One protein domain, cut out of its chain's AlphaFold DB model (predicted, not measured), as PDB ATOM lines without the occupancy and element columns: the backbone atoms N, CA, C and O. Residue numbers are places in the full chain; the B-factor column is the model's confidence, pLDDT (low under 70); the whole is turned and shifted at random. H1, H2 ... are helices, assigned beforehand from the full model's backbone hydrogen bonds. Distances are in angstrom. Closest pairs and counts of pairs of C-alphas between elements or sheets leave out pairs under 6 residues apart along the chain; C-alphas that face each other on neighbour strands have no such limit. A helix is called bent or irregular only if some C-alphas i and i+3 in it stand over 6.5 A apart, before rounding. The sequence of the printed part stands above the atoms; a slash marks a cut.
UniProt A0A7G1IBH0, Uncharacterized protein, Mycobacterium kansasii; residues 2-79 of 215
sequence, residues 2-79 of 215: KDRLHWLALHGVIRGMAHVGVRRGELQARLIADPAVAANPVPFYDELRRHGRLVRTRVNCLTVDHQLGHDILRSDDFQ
ATOM      1  N   LYS A   2     -32.882  17.587  54.371       63.22
ATOM      2  CA  LYS A   2     -32.626  18.937  53.838       63.22
ATOM      3  C   LYS A   2     -31.174  19.395  54.029       63.22
ATOM      4  O   LYS A   2     -30.561  19.794  53.051       63.22
ATOM      5  N   ASP A   3     -30.597  19.180  55.208       62.91
ATOM      6  CA  ASP A   3     -29.217  19.605  55.513       62.91
ATOM      7  C   ASP A   3     -28.171  18.866  54.663       62.91
ATOM      8  O   ASP A   3     -27.208  19.456  54.185       62.91
ATOM      9  N   ARG A   4     -28.398  17.575  54.378       67.56
ATOM     10  CA  ARG A   4     -27.547  16.784  53.470       67.56
ATOM     11  C   ARG A   4     -27.650  17.264  52.022       67.56
ATOM     12  O   ARG A   4     -26.639  17.330  51.333       67.56
ATOM     13  N   LEU A   5     -28.858  17.603  51.572       65.88
ATOM     14  CA  LEU A   5     -29.103  18.179  50.246       65.88
ATOM     15  C   LEU A   5     -28.476  19.573  50.113       65.88
ATOM     16  O   LEU A   5     -27.857  19.855  49.093       65.88
ATOM     17  N   HIS A   6     -28.581  20.405  51.150       66.06
ATOM     18  CA  HIS A   6     -27.948  21.719  51.217       66.06
ATOM     19  C   HIS A   6     -26.424  21.607  51.161       66.06
ATOM     20  O   HIS A   6     -25.772  22.249  50.336       66.06
ATOM     21  N   TRP A   7     -25.857  20.724  51.988       72.44
ATOM     22  CA  TRP A   7     -24.427  20.457  52.009       72.44
ATOM     23  C   TRP A   7     -23.927  19.952  50.653       72.44
ATOM     24  O   TRP A   7     -22.925  20.451  50.148       72.44
ATOM     25  N   LEU A   8     -24.646  19.022  50.020       71.25
ATOM     26  CA  LEU A   8     -24.285  18.495  48.703       71.25
ATOM     27  C   LEU A   8     -24.373  19.580  47.621       71.25
ATOM     28  O   LEU A   8     -23.456  19.696  46.809       71.25
ATOM     29  N   ALA A   9     -25.424  20.402  47.634       66.69
ATOM     30  CA  ALA A   9     -25.619  21.481  46.668       66.69
ATOM     31  C   ALA A   9     -24.555  22.585  46.783       66.69
ATOM     32  O   ALA A   9     -24.088  23.082  45.760       66.69
ATOM     33  N   LEU A  10     -24.156  22.954  48.004       66.38
ATOM     34  CA  LEU A  10     -23.137  23.980  48.236       66.38
ATOM     35  C   LEU A  10     -21.719  23.431  48.130       66.38
ATOM     36  O   LEU A  10     -20.911  23.951  47.379       66.38
ATOM     37  N   HIS A  11     -21.397  22.379  48.870       69.62
ATOM     38  CA  HIS A  11     -20.018  21.926  49.031       69.62
ATOM     39  C   HIS A  11     -19.680  20.807  48.050       69.62
ATOM     40  O   HIS A  11     -18.603  20.816  47.458       69.62
ATOM     41  N   GLY A  12     -20.608  19.870  47.830       73.06
ATOM     42  CA  GLY A  12     -20.409  18.742  46.916       73.06
ATOM     43  C   GLY A  12     -20.266  19.181  45.458       73.06
ATOM     44  O   GLY A  12     -19.311  18.794  44.785       73.06
ATOM     45  N   VAL A  13     -21.171  20.038  44.981       73.12
ATOM     46  CA  VAL A  13     -21.137  20.546  43.601       73.12
ATOM     47  C   VAL A  13     -19.929  21.451  43.370       73.12
ATOM     48  O   VAL A  13     -19.223  21.258  42.383       73.12
ATOM     49  N   ILE A  14     -19.634  22.383  44.287       74.75
ATOM     50  CA  ILE A  14     -18.467  23.270  44.159       74.75
ATOM     51  C   ILE A  14     -17.168  22.458  44.165       74.75
ATOM     52  O   ILE A  14     -16.335  22.659  43.284       74.75
ATOM     53  N   ARG A  15     -17.004  21.488  45.082       77.31
ATOM     54  CA  ARG A  15     -15.815  20.614  45.099       77.31
ATOM     55  C   ARG A  15     -15.696  19.768  43.838       77.31
ATOM     56  O   ARG A  15     -14.589  19.631  43.320       77.31
ATOM     57  N   GLY A  16     -16.807  19.226  43.341       78.25
ATOM     58  CA  GLY A  16     -16.831  18.454  42.100       78.25
ATOM     59  C   GLY A  16     -16.422  19.299  40.893       78.25
ATOM     60  O   GLY A  16     -15.544  18.901  40.129       78.25
ATOM     61  N   MET A  17     -16.995  20.498  40.756       79.56
ATOM     62  CA  MET A  17     -16.634  21.441  39.692       79.56
ATOM     63  C   MET A  17     -15.177  21.895  39.806       79.56
ATOM     64  O   MET A  17     -14.487  21.943  38.792       79.56
ATOM     65  N   ALA A  18     -14.689  22.158  41.020       80.50
ATOM     66  CA  ALA A  18     -13.292  22.503  41.252       80.50
ATOM     67  C   ALA A  18     -12.357  21.344  40.864       80.50
ATOM     68  O   ALA A  18     -11.411  21.560  40.120       80.50
ATOM     69  N   HIS A  19     -12.656  20.095  41.233       81.81
ATOM     70  CA  HIS A  19     -11.850  18.942  40.801       81.81
ATOM     71  C   HIS A  19     -11.814  18.777  39.274       81.81
ATOM     72  O   HIS A  19     -10.767  18.468  38.703       81.81
ATOM     73  N   VAL A  20     -12.940  19.003  38.589       82.88
ATOM     74  CA  VAL A  20     -12.981  18.997  37.118       82.88
ATOM     75  C   VAL A  20     -12.153  20.149  36.540       82.88
ATOM     76  O   VAL A  20     -11.418  19.939  35.576       82.88
ATOM     77  N   GLY A  21     -12.232  21.341  37.133       82.25
ATOM     78  CA  GLY A  21     -11.440  22.504  36.731       82.25
ATOM     79  C   GLY A  21      -9.935  22.293  36.921       82.25
ATOM     80  O   GLY A  21      -9.164  22.654  36.035       82.25
ATOM     81  N   VAL A  22      -9.508  21.618  37.997       85.00
ATOM     82  CA  VAL A  22      -8.096  21.242  38.219       85.00
ATOM     83  C   VAL A  22      -7.585  20.380  37.066       85.00
ATOM     84  O   VAL A  22      -6.538  20.679  36.497       85.00
ATOM     85  N   ARG A  23      -8.358  19.370  36.638       84.31
ATOM     86  CA  ARG A  23      -7.998  18.516  35.486       84.31
ATOM     87  C   ARG A  23      -7.916  19.279  34.162       84.31
ATOM     88  O   ARG A  23      -7.263  18.815  33.236       84.31
ATOM     89  N   ARG A  24      -8.587  20.429  34.065       82.94
ATOM     90  CA  ARG A  24      -8.557  21.326  32.901       82.94
ATOM     91  C   ARG A  24      -7.473  22.402  32.997       82.94
ATOM     92  O   ARG A  24      -7.382  23.232  32.101       82.94
ATOM     93  N   GLY A  25      -6.676  22.407  34.068       80.94
ATOM     94  CA  GLY A  25      -5.656  23.427  34.306       80.94
ATOM     95  C   GLY A  25      -6.227  24.799  34.673       80.94
ATOM     96  O   GLY A  25      -5.524  25.800  34.561       80.94
ATOM     97  N   GLU A  26      -7.490  24.883  35.108       87.62
ATOM     98  CA  GLU A  26      -8.100  26.158  35.493       87.62
ATOM     99  C   GLU A  26      -7.452  26.691  36.784       87.62
ATOM    100  O   GLU A  26      -7.512  26.060  37.841       87.62
ATOM    101  N   LEU A  27      -6.861  27.889  36.712       88.12
ATOM    102  CA  LEU A  27      -6.095  28.491  37.813       88.12
ATOM    103  C   LEU A  27      -6.918  28.652  39.100       88.12
ATOM    104  O   LEU A  27      -6.456  28.309  40.183       88.12
ATOM    105  N   GLN A  28      -8.167  29.110  38.994       87.06
ATOM    106  CA  GLN A  28      -9.045  29.240  40.160       87.06
ATOM    107  C   GLN A  28      -9.398  27.886  40.778       87.06
ATOM    108  O   GLN A  28      -9.501  27.765  41.995       87.06
ATOM    109  N   ALA A  29      -9.595  26.861  39.953       87.06
ATOM    110  CA  ALA A  29      -9.930  25.534  40.439       87.06
ATOM    111  C   ALA A  29      -8.752  24.910  41.200       87.06
ATOM    112  O   ALA A  29      -8.964  24.288  42.240       87.06
ATOM    113  N   ARG A  30      -7.520  25.155  40.730       88.81
ATOM    114  CA  ARG A  30      -6.287  24.792  41.441       88.81
ATOM    115  C   ARG A  30      -6.189  25.475  42.800       88.81
ATOM    116  O   ARG A  30      -5.981  24.793  43.794       88.81
ATOM    117  N   LEU A  31      -6.472  26.775  42.876       87.12
ATOM    118  CA  LEU A  31      -6.516  27.494  44.155       87.12
ATOM    119  C   LEU A  31      -7.543  26.907  45.147       87.12
ATOM    120  O   LEU A  31      -7.310  26.932  46.350       87.12
ATOM    121  N   ILE A  32      -8.674  26.389  44.658       84.50
ATOM    122  CA  ILE A  32      -9.759  25.866  45.506       84.50
ATOM    123  C   ILE A  32      -9.531  24.407  45.927       84.50
ATOM    124  O   ILE A  32      -9.923  24.028  47.030       84.50
ATOM    125  N   ALA A  33      -8.997  23.565  45.041       85.62
ATOM    126  CA  ALA A  33      -9.083  22.111  45.195       85.62
ATOM    127  C   ALA A  33      -7.795  21.334  44.896       85.62
ATOM    128  O   ALA A  33      -7.822  20.112  45.033       85.62
ATOM    129  N   ASP A  34      -6.697  21.979  44.491       88.19
ATOM    130  CA  ASP A  34      -5.421  21.290  44.264       88.19
ATOM    131  C   ASP A  34      -4.651  21.120  45.591       88.19
ATOM    132  O   ASP A  34      -4.220  22.115  46.183       88.19
ATOM    133  N   PRO A  35      -4.436  19.877  46.072       89.31
ATOM    134  CA  PRO A  35      -3.697  19.630  47.307       89.31
ATOM    135  C   PRO A  35      -2.248  20.124  47.253       89.31
ATOM    136  O   PRO A  35      -1.699  20.493  48.289       89.31
ATOM    137  N   ALA A  36      -1.625  20.155  46.067       90.31
ATOM    138  CA  ALA A  36      -0.262  20.658  45.916       90.31
ATOM    139  C   ALA A  36      -0.198  22.171  46.163       90.31
ATOM    140  O   ALA A  36       0.717  22.645  46.836       90.31
ATOM    141  N   VAL A  37      -1.203  22.916  45.687       91.38
ATOM    142  CA  VAL A  37      -1.329  24.358  45.952       91.38
ATOM    143  C   VAL A  37      -1.625  24.611  47.426       91.38
ATOM    144  O   VAL A  37      -1.036  25.512  48.014       91.38
ATOM    145  N   ALA A  38      -2.485  23.802  48.049       88.81
ATOM    146  CA  ALA A  38      -2.780  23.928  49.475       88.81
ATOM    147  C   ALA A  38      -1.547  23.662  50.360       88.81
ATOM    148  O   ALA A  38      -1.333  24.366  51.344       88.81
ATOM    149  N   ALA A  39      -0.725  22.669  50.003       91.88
ATOM    150  CA  ALA A  39       0.482  22.322  50.749       91.88
ATOM    151  C   ALA A  39       1.606  23.357  50.579       91.88
ATOM    152  O   ALA A  39       2.330  23.647  51.530       91.88
ATOM    153  N   ASN A  40       1.765  23.910  49.373       93.38
ATOM    154  CA  ASN A  40       2.747  24.948  49.093       93.38
ATOM    155  C   ASN A  40       2.218  25.920  48.023       93.38
ATOM    156  O   ASN A  40       2.394  25.674  46.826       93.38
ATOM    157  N   PRO A  41       1.602  27.045  48.425       93.31
ATOM    158  CA  PRO A  41       0.993  27.972  47.477       93.31
ATOM    159  C   PRO A  41       2.007  28.908  46.805       93.31
ATOM    160  O   PRO A  41       1.664  29.579  45.833       93.31
ATOM    161  N   VAL A  42       3.257  28.972  47.283       94.44
ATOM    162  CA  VAL A  42       4.254  29.938  46.784       94.44
ATOM    163  C   VAL A  42       4.562  29.742  45.291       94.44
ATOM    164  O   VAL A  42       4.422  30.716  44.550       94.44
ATOM    165  N   PRO A  43       4.865  28.522  44.797       95.12
ATOM    166  CA  PRO A  43       5.074  28.295  43.366       95.12
ATOM    167  C   PRO A  43       3.855  28.662  42.513       95.12
ATOM    168  O   PRO A  43       4.005  29.158  41.397       95.12
ATOM    169  N   PHE A  44       2.646  28.451  43.040       93.75
ATOM    170  CA  PHE A  44       1.407  28.821  42.361       93.75
ATOM    171  C   PHE A  44       1.244  30.344  42.262       93.75
ATOM    172  O   PHE A  44       0.860  30.858  41.212       93.75
ATOM    173  N   TYR A  45       1.589  31.091  43.313       93.88
ATOM    174  CA  TYR A  45       1.618  32.552  43.247       93.88
ATOM    175  C   TYR A  45       2.685  33.064  42.272       93.88
ATOM    176  O   TYR A  45       2.415  34.010  41.535       93.88
ATOM    177  N   ASP A  46       3.860  32.432  42.215       94.31
ATOM    178  CA  ASP A  46       4.899  32.773  41.233       94.31
ATOM    179  C   ASP A  46       4.445  32.523  39.794       94.31
ATOM    180  O   ASP A  46       4.717  33.338  38.913       94.31
ATOM    181  N   GLU A  47       3.722  31.429  39.551       93.12
ATOM    182  CA  GLU A  47       3.066  31.162  38.270       93.12
ATOM    183  C   GLU A  47       2.048  32.263  37.938       93.12
ATOM    184  O   GLU A  47       2.130  32.863  36.865       93.12
ATOM    185  N   LEU A  48       1.154  32.604  38.873       93.06
ATOM    186  CA  LEU A  48       0.153  33.661  38.683       93.06
ATOM    187  C   LEU A  48       0.778  35.022  38.357       93.06
ATOM    188  O   LEU A  48       0.274  35.715  37.474       93.06
ATOM    189  N   ARG A  49       1.894  35.393  39.000       92.88
ATOM    190  CA  ARG A  49       2.603  36.657  38.717       92.88
ATOM    191  C   ARG A  49       3.061  36.760  37.261       92.88
ATOM    192  O   ARG A  49       3.063  37.857  36.707       92.88
ATOM    193  N   ARG A  50       3.409  35.637  36.617       93.69
ATOM    194  CA  ARG A  50       3.823  35.612  35.199       93.69
ATOM    195  C   ARG A  50       2.663  35.875  34.237       93.69
ATOM    196  O   ARG A  50       2.906  36.307  33.116       93.69
ATOM    197  N   HIS A  51       1.420  35.650  34.664       90.44
ATOM    198  CA  HIS A  51       0.222  35.903  33.856       90.44
ATOM    199  C   HIS A  51      -0.247  37.368  33.889       90.44
ATOM    200  O   HIS A  51      -1.179  37.728  33.168       90.44
ATOM    201  N   GLY A  52       0.404  38.220  34.686       92.19
ATOM    202  CA  GLY A  52       0.101  39.644  34.813       92.19
ATOM    203  C   GLY A  52      -0.533  40.011  36.155       92.19
ATOM    204  O   GLY A  52      -0.722  39.178  37.037       92.19
ATOM    205  N   ARG A  53      -0.861  41.300  36.314       94.19
ATOM    206  CA  ARG A  53      -1.375  41.861  37.580       94.19
ATOM    207  C   ARG A  53      -2.813  41.438  37.889       94.19
ATOM    208  O   ARG A  53      -3.188  41.363  39.051       94.19
ATOM    209  N   LEU A  54      -3.611  41.163  36.856       94.38
ATOM    210  CA  LEU A  54      -4.989  40.692  36.975       94.38
ATOM    211  C   LEU A  54      -5.225  39.566  35.972       94.38
ATOM    212  O   LEU A  54      -5.239  39.787  34.761       94.38
ATOM    213  N   VAL A  55      -5.437  38.361  36.483       92.75
ATOM    214  CA  VAL A  55      -5.638  37.156  35.684       92.75
ATOM    215  C   VAL A  55      -7.129  36.871  35.598       92.75
ATOM    216  O   VAL A  55      -7.771  36.521  36.588       92.75
ATOM    217  N   ARG A  56      -7.703  37.025  34.404       89.88
ATOM    218  CA  ARG A  56      -9.105  36.671  34.158       89.88
ATOM    219  C   ARG A  56      -9.238  35.157  34.046       89.88
ATOM    220  O   ARG A  56      -8.600  34.538  33.199       89.88
ATOM    221  N   THR A  57     -10.077  34.572  34.890       86.50
ATOM    222  CA  THR A  57     -10.483  33.169  34.793       86.50
ATOM    223  C   THR A  57     -11.894  33.081  34.221       86.50
ATOM    224  O   THR A  57     -12.511  34.083  33.857       86.50
ATOM    225  N   ARG A  58     -12.425  31.861  34.118       79.31
ATOM    226  CA  ARG A  58     -13.765  31.632  33.574       79.31
ATOM    227  C   ARG A  58     -14.881  32.153  34.479       79.31
ATOM    228  O   ARG A  58     -15.950  32.473  33.970       79.31
ATOM    229  N   VAL A  59     -14.669  32.183  35.798       75.31
ATOM    230  CA  VAL A  59     -15.726  32.557  36.753       75.31
ATOM    231  C   VAL A  59     -15.349  33.714  37.680       75.31
ATOM    232  O   VAL A  59     -16.237  34.256  38.329       75.31
ATOM    233  N   ASN A  60     -14.081  34.135  37.737       84.75
ATOM    234  CA  ASN A  60     -13.668  35.332  38.471       84.75
ATOM    235  C   ASN A  60     -12.381  35.962  37.904       84.75
ATOM    236  O   ASN A  60     -11.826  35.510  36.904       84.75
ATOM    237  N   CYS A  61     -11.895  37.014  38.556       90.31
ATOM    238  CA  CYS A  61     -10.536  37.500  38.358       90.31
ATOM    239  C   CYS A  61      -9.676  37.129  39.571       90.31
ATOM    240  O   CYS A  61     -10.156  37.166  40.703       90.31
ATOM    241  N   LEU A  62      -8.411  36.796  39.327       93.12
ATOM    242  CA  LEU A  62      -7.409  36.524  40.352       93.12
ATOM    243  C   LEU A  62      -6.321  37.596  40.301       93.12
ATOM    244  O   LEU A  62      -5.902  38.012  39.222       93.12
ATOM    245  N   THR A  63      -5.835  38.016  41.463       94.06
ATOM    246  CA  THR A  63      -4.670  38.896  41.582       94.06
ATOM    247  C   THR A  63      -3.778  38.432  42.726       94.06
ATOM    248  O   THR A  63      -4.259  37.962  43.755       94.06
ATOM    249  N   VAL A  64      -2.471  38.562  42.518       95.31
ATOM    250  CA  VAL A  64      -1.410  38.417  43.530       95.31
ATOM    251  C   VAL A  64      -0.567  39.698  43.616       95.31
ATOM    252  O   VAL A  64       0.512  39.707  44.210       95.31
ATOM    253  N   ASP A  65      -1.049  40.781  42.995       96.00
ATOM    254  CA  ASP A  65      -0.445  42.111  43.011       96.00
ATOM    255  C   ASP A  65      -0.926  42.868  44.250       96.00
ATOM    256  O   ASP A  65      -2.122  43.119  44.422       96.00
ATOM    257  N   HIS A  66       0.015  43.221  45.124       95.50
ATOM    258  CA  HIS A  66      -0.296  43.867  46.396       95.50
ATOM    259  C   HIS A  66      -1.001  45.217  46.210       95.50
ATOM    260  O   HIS A  66      -1.968  45.497  46.914       95.50
ATOM    261  N   GLN A  67      -0.542  46.043  45.262       96.38
ATOM    262  CA  GLN A  67      -1.135  47.360  45.028       96.38
ATOM    263  C   GLN A  67      -2.578  47.225  44.539       96.38
ATOM    264  O   GLN A  67      -3.468  47.873  45.073       96.38
ATOM    265  N   LEU A  68      -2.832  46.321  43.591       95.56
ATOM    266  CA  LEU A  68      -4.180  46.081  43.092       95.56
ATOM    267  C   LEU A  68      -5.106  45.535  44.188       95.56
ATOM    268  O   LEU A  68      -6.254  45.957  44.280       95.56
ATOM    269  N   GLY A  69      -4.612  44.628  45.038       94.88
ATOM    270  CA  GLY A  69      -5.359  44.159  46.205       94.88
ATOM    271  C   GLY A  69      -5.696  45.296  47.174       94.88
ATOM    272  O   GLY A  69      -6.827  45.385  47.646       94.88
ATOM    273  N   HIS A  70      -4.743  46.194  47.427       95.81
ATOM    274  CA  HIS A  70      -4.951  47.377  48.257       95.81
ATOM    275  C   HIS A  70      -6.004  48.328  47.671       95.81
ATOM    276  O   HIS A  70      -6.882  48.777  48.405       95.81
ATOM    277  N   ASP A  71      -5.938  48.605  46.368       95.88
ATOM    278  CA  ASP A  71      -6.853  49.525  45.686       95.88
ATOM    279  C   ASP A  71      -8.285  48.959  45.643       95.88
ATOM    280  O   ASP A  71      -9.242  49.667  45.955       95.88
ATOM    281  N   ILE A  72      -8.441  47.661  45.338       93.75
ATOM    282  CA  ILE A  72      -9.751  46.984  45.294       93.75
ATOM    283  C   ILE A  72     -10.411  46.965  46.676       93.75
ATOM    284  O   ILE A  72     -11.587  47.290  46.790       93.75
ATOM    285  N   LEU A  73      -9.669  46.621  47.736       93.31
ATOM    286  CA  LEU A  73     -10.221  46.506  49.097       93.31
ATOM    287  C   LEU A  73     -10.614  47.854  49.731       93.31
ATOM    288  O   LEU A  73     -11.126  47.871  50.852       93.31
ATOM    289  N   ARG A  74     -10.343  48.980  49.060       93.00
ATOM    290  CA  ARG A  74     -10.689  50.339  49.514       93.00
ATOM    291  C   ARG A  74     -11.674  51.052  48.598       93.00
ATOM    292  O   ARG A  74     -12.124  52.136  48.958       93.00
ATOM    293  N   SER A  75     -11.942  50.498  47.422       93.94
ATOM    294  CA  SER A  75     -12.901  51.061  46.482       93.94
ATOM    295  C   SER A  75     -14.319  50.667  46.892       93.94
ATOM    296  O   SER A  75     -14.581  49.507  47.203       93.94
ATOM    297  N   ASP A  76     -15.236  51.634  46.837       89.69
ATOM    298  CA  ASP A  76     -16.674  51.414  47.030       89.69
ATOM    299  C   ASP A  76     -17.349  50.812  45.775       89.69
ATOM    300  O   ASP A  76     -18.544  50.511  45.789       89.69
ATOM    301  N   ASP A  77     -16.598  50.611  44.682       91.69
ATOM    302  CA  ASP A  77     -17.097  50.018  43.433       91.69
ATOM    303  C   ASP A  77     -17.239  48.488  43.523       91.69
ATOM    304  O   ASP A  77     -17.867  47.861  42.664       91.69
ATOM    305  N   PHE A  78     -16.644  47.869  44.548       90.00
ATOM    306  CA  PHE A  78     -16.657  46.426  44.762       90.00
ATOM    307  C   PHE A  78     -17.431  46.076  46.028       90.00
ATOM    308  O   PHE A  78     -17.245  46.680  47.076       90.00
ATOM    309  N   GLN A  79     -18.274  45.051  45.926       87.19
ATOM    310  CA  GLN A  79     -19.127  44.590  47.019       87.19
ATOM    311  C   GLN A  79     -18.779  43.161  47.420       87.19
ATOM    312  O   GLN A  79     -18.272  42.365  46.615       87.19
TER     313      GLN A  79
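What this domain is: This is residues 2 to 79 of the 215 residues of an uncharacterized protein of Mycobacterium kansasii (UniProt A0A7G1IBH0). The model is an open arch: the long helix H1 makes one leg, the short helices H2, H3 and H4 follow one another across the top, and H5 with the tail after it makes the other leg. Between H4 and H5 the chain runs through a long loop, residues 51 to 65, that folds back on itself by a short pairing, and residues 70 to 79 stick out free. The printed part has 78 residues with five named helices, H1 to H5 in order along the chain, and no named strand; the class is all helix, with 50 of the 78 residues in helices. It is loose, with a radius of gyration of the C-alphas of 14.8 A and spans of 43 by 31 by 21 A.

Where its parts are: H1, the longest helix, is residues 2 to 23 and measures 30.7 A from C-alpha 2 at (-32.626, 18.937, 53.838) to C-alpha 23 at (-7.998, 18.516, 35.486). It is neither bent nor irregular, but only just: C-alphas 10 and 13 are 6.1 A apart. H2 is residues 27 to 33, 10.2 A long, and H3 is residues 35 to 39, 6.0 A long. H4 is residues 42 to 50, 12.9 A long. H5 is residues 66 to 72, 10.0 A long, and its last C-alpha is at (-9.751, 46.984, 45.294).

How they stand to each other: H1 touches H2 with residues 15 to 22 alone; the closest C-alphas, those of Ala 18 and Ala 29, are 4.6 A apart. The two run opposite ways at a steep tilt of 46 degrees. H2 and H3 only just touch, and only at the corner by their link, with 3 pairs of C-alphas within 8 A; the closest are those of Leu 31 and Val 37, 6.3 A apart. H3 and H4 are close but not clearly touching, their closest C-alphas being those of Val 37 and Phe 44 at 6.3 A. H2 and H4 are near each other, with 6 pairs of C-alphas within 10 A. H5 is apart from H1, H2, H3 and H4. Residues 55 to 56 pair with residues 61 to 62, antiparallel. Each O i to N i+4 pair is within hydrogen-bond range in H2, H3 and H5, against 16 of 18 in H1 and 4 of 5 in H4.

The domain as a whole: The two C-alphas farthest apart, those of Lys 2 and Arg 50, are 44.2 A apart. The printed part has no cut. The link from H4 to H5, 15 residues, is long; the other three are tight. Residues 70 to 79, of which 70 to 72 belong to H5, stand free. The mean pLDDT of the printed part is 86.0, and residues 2 to 6 and 9 to 11, within H1, are under 70.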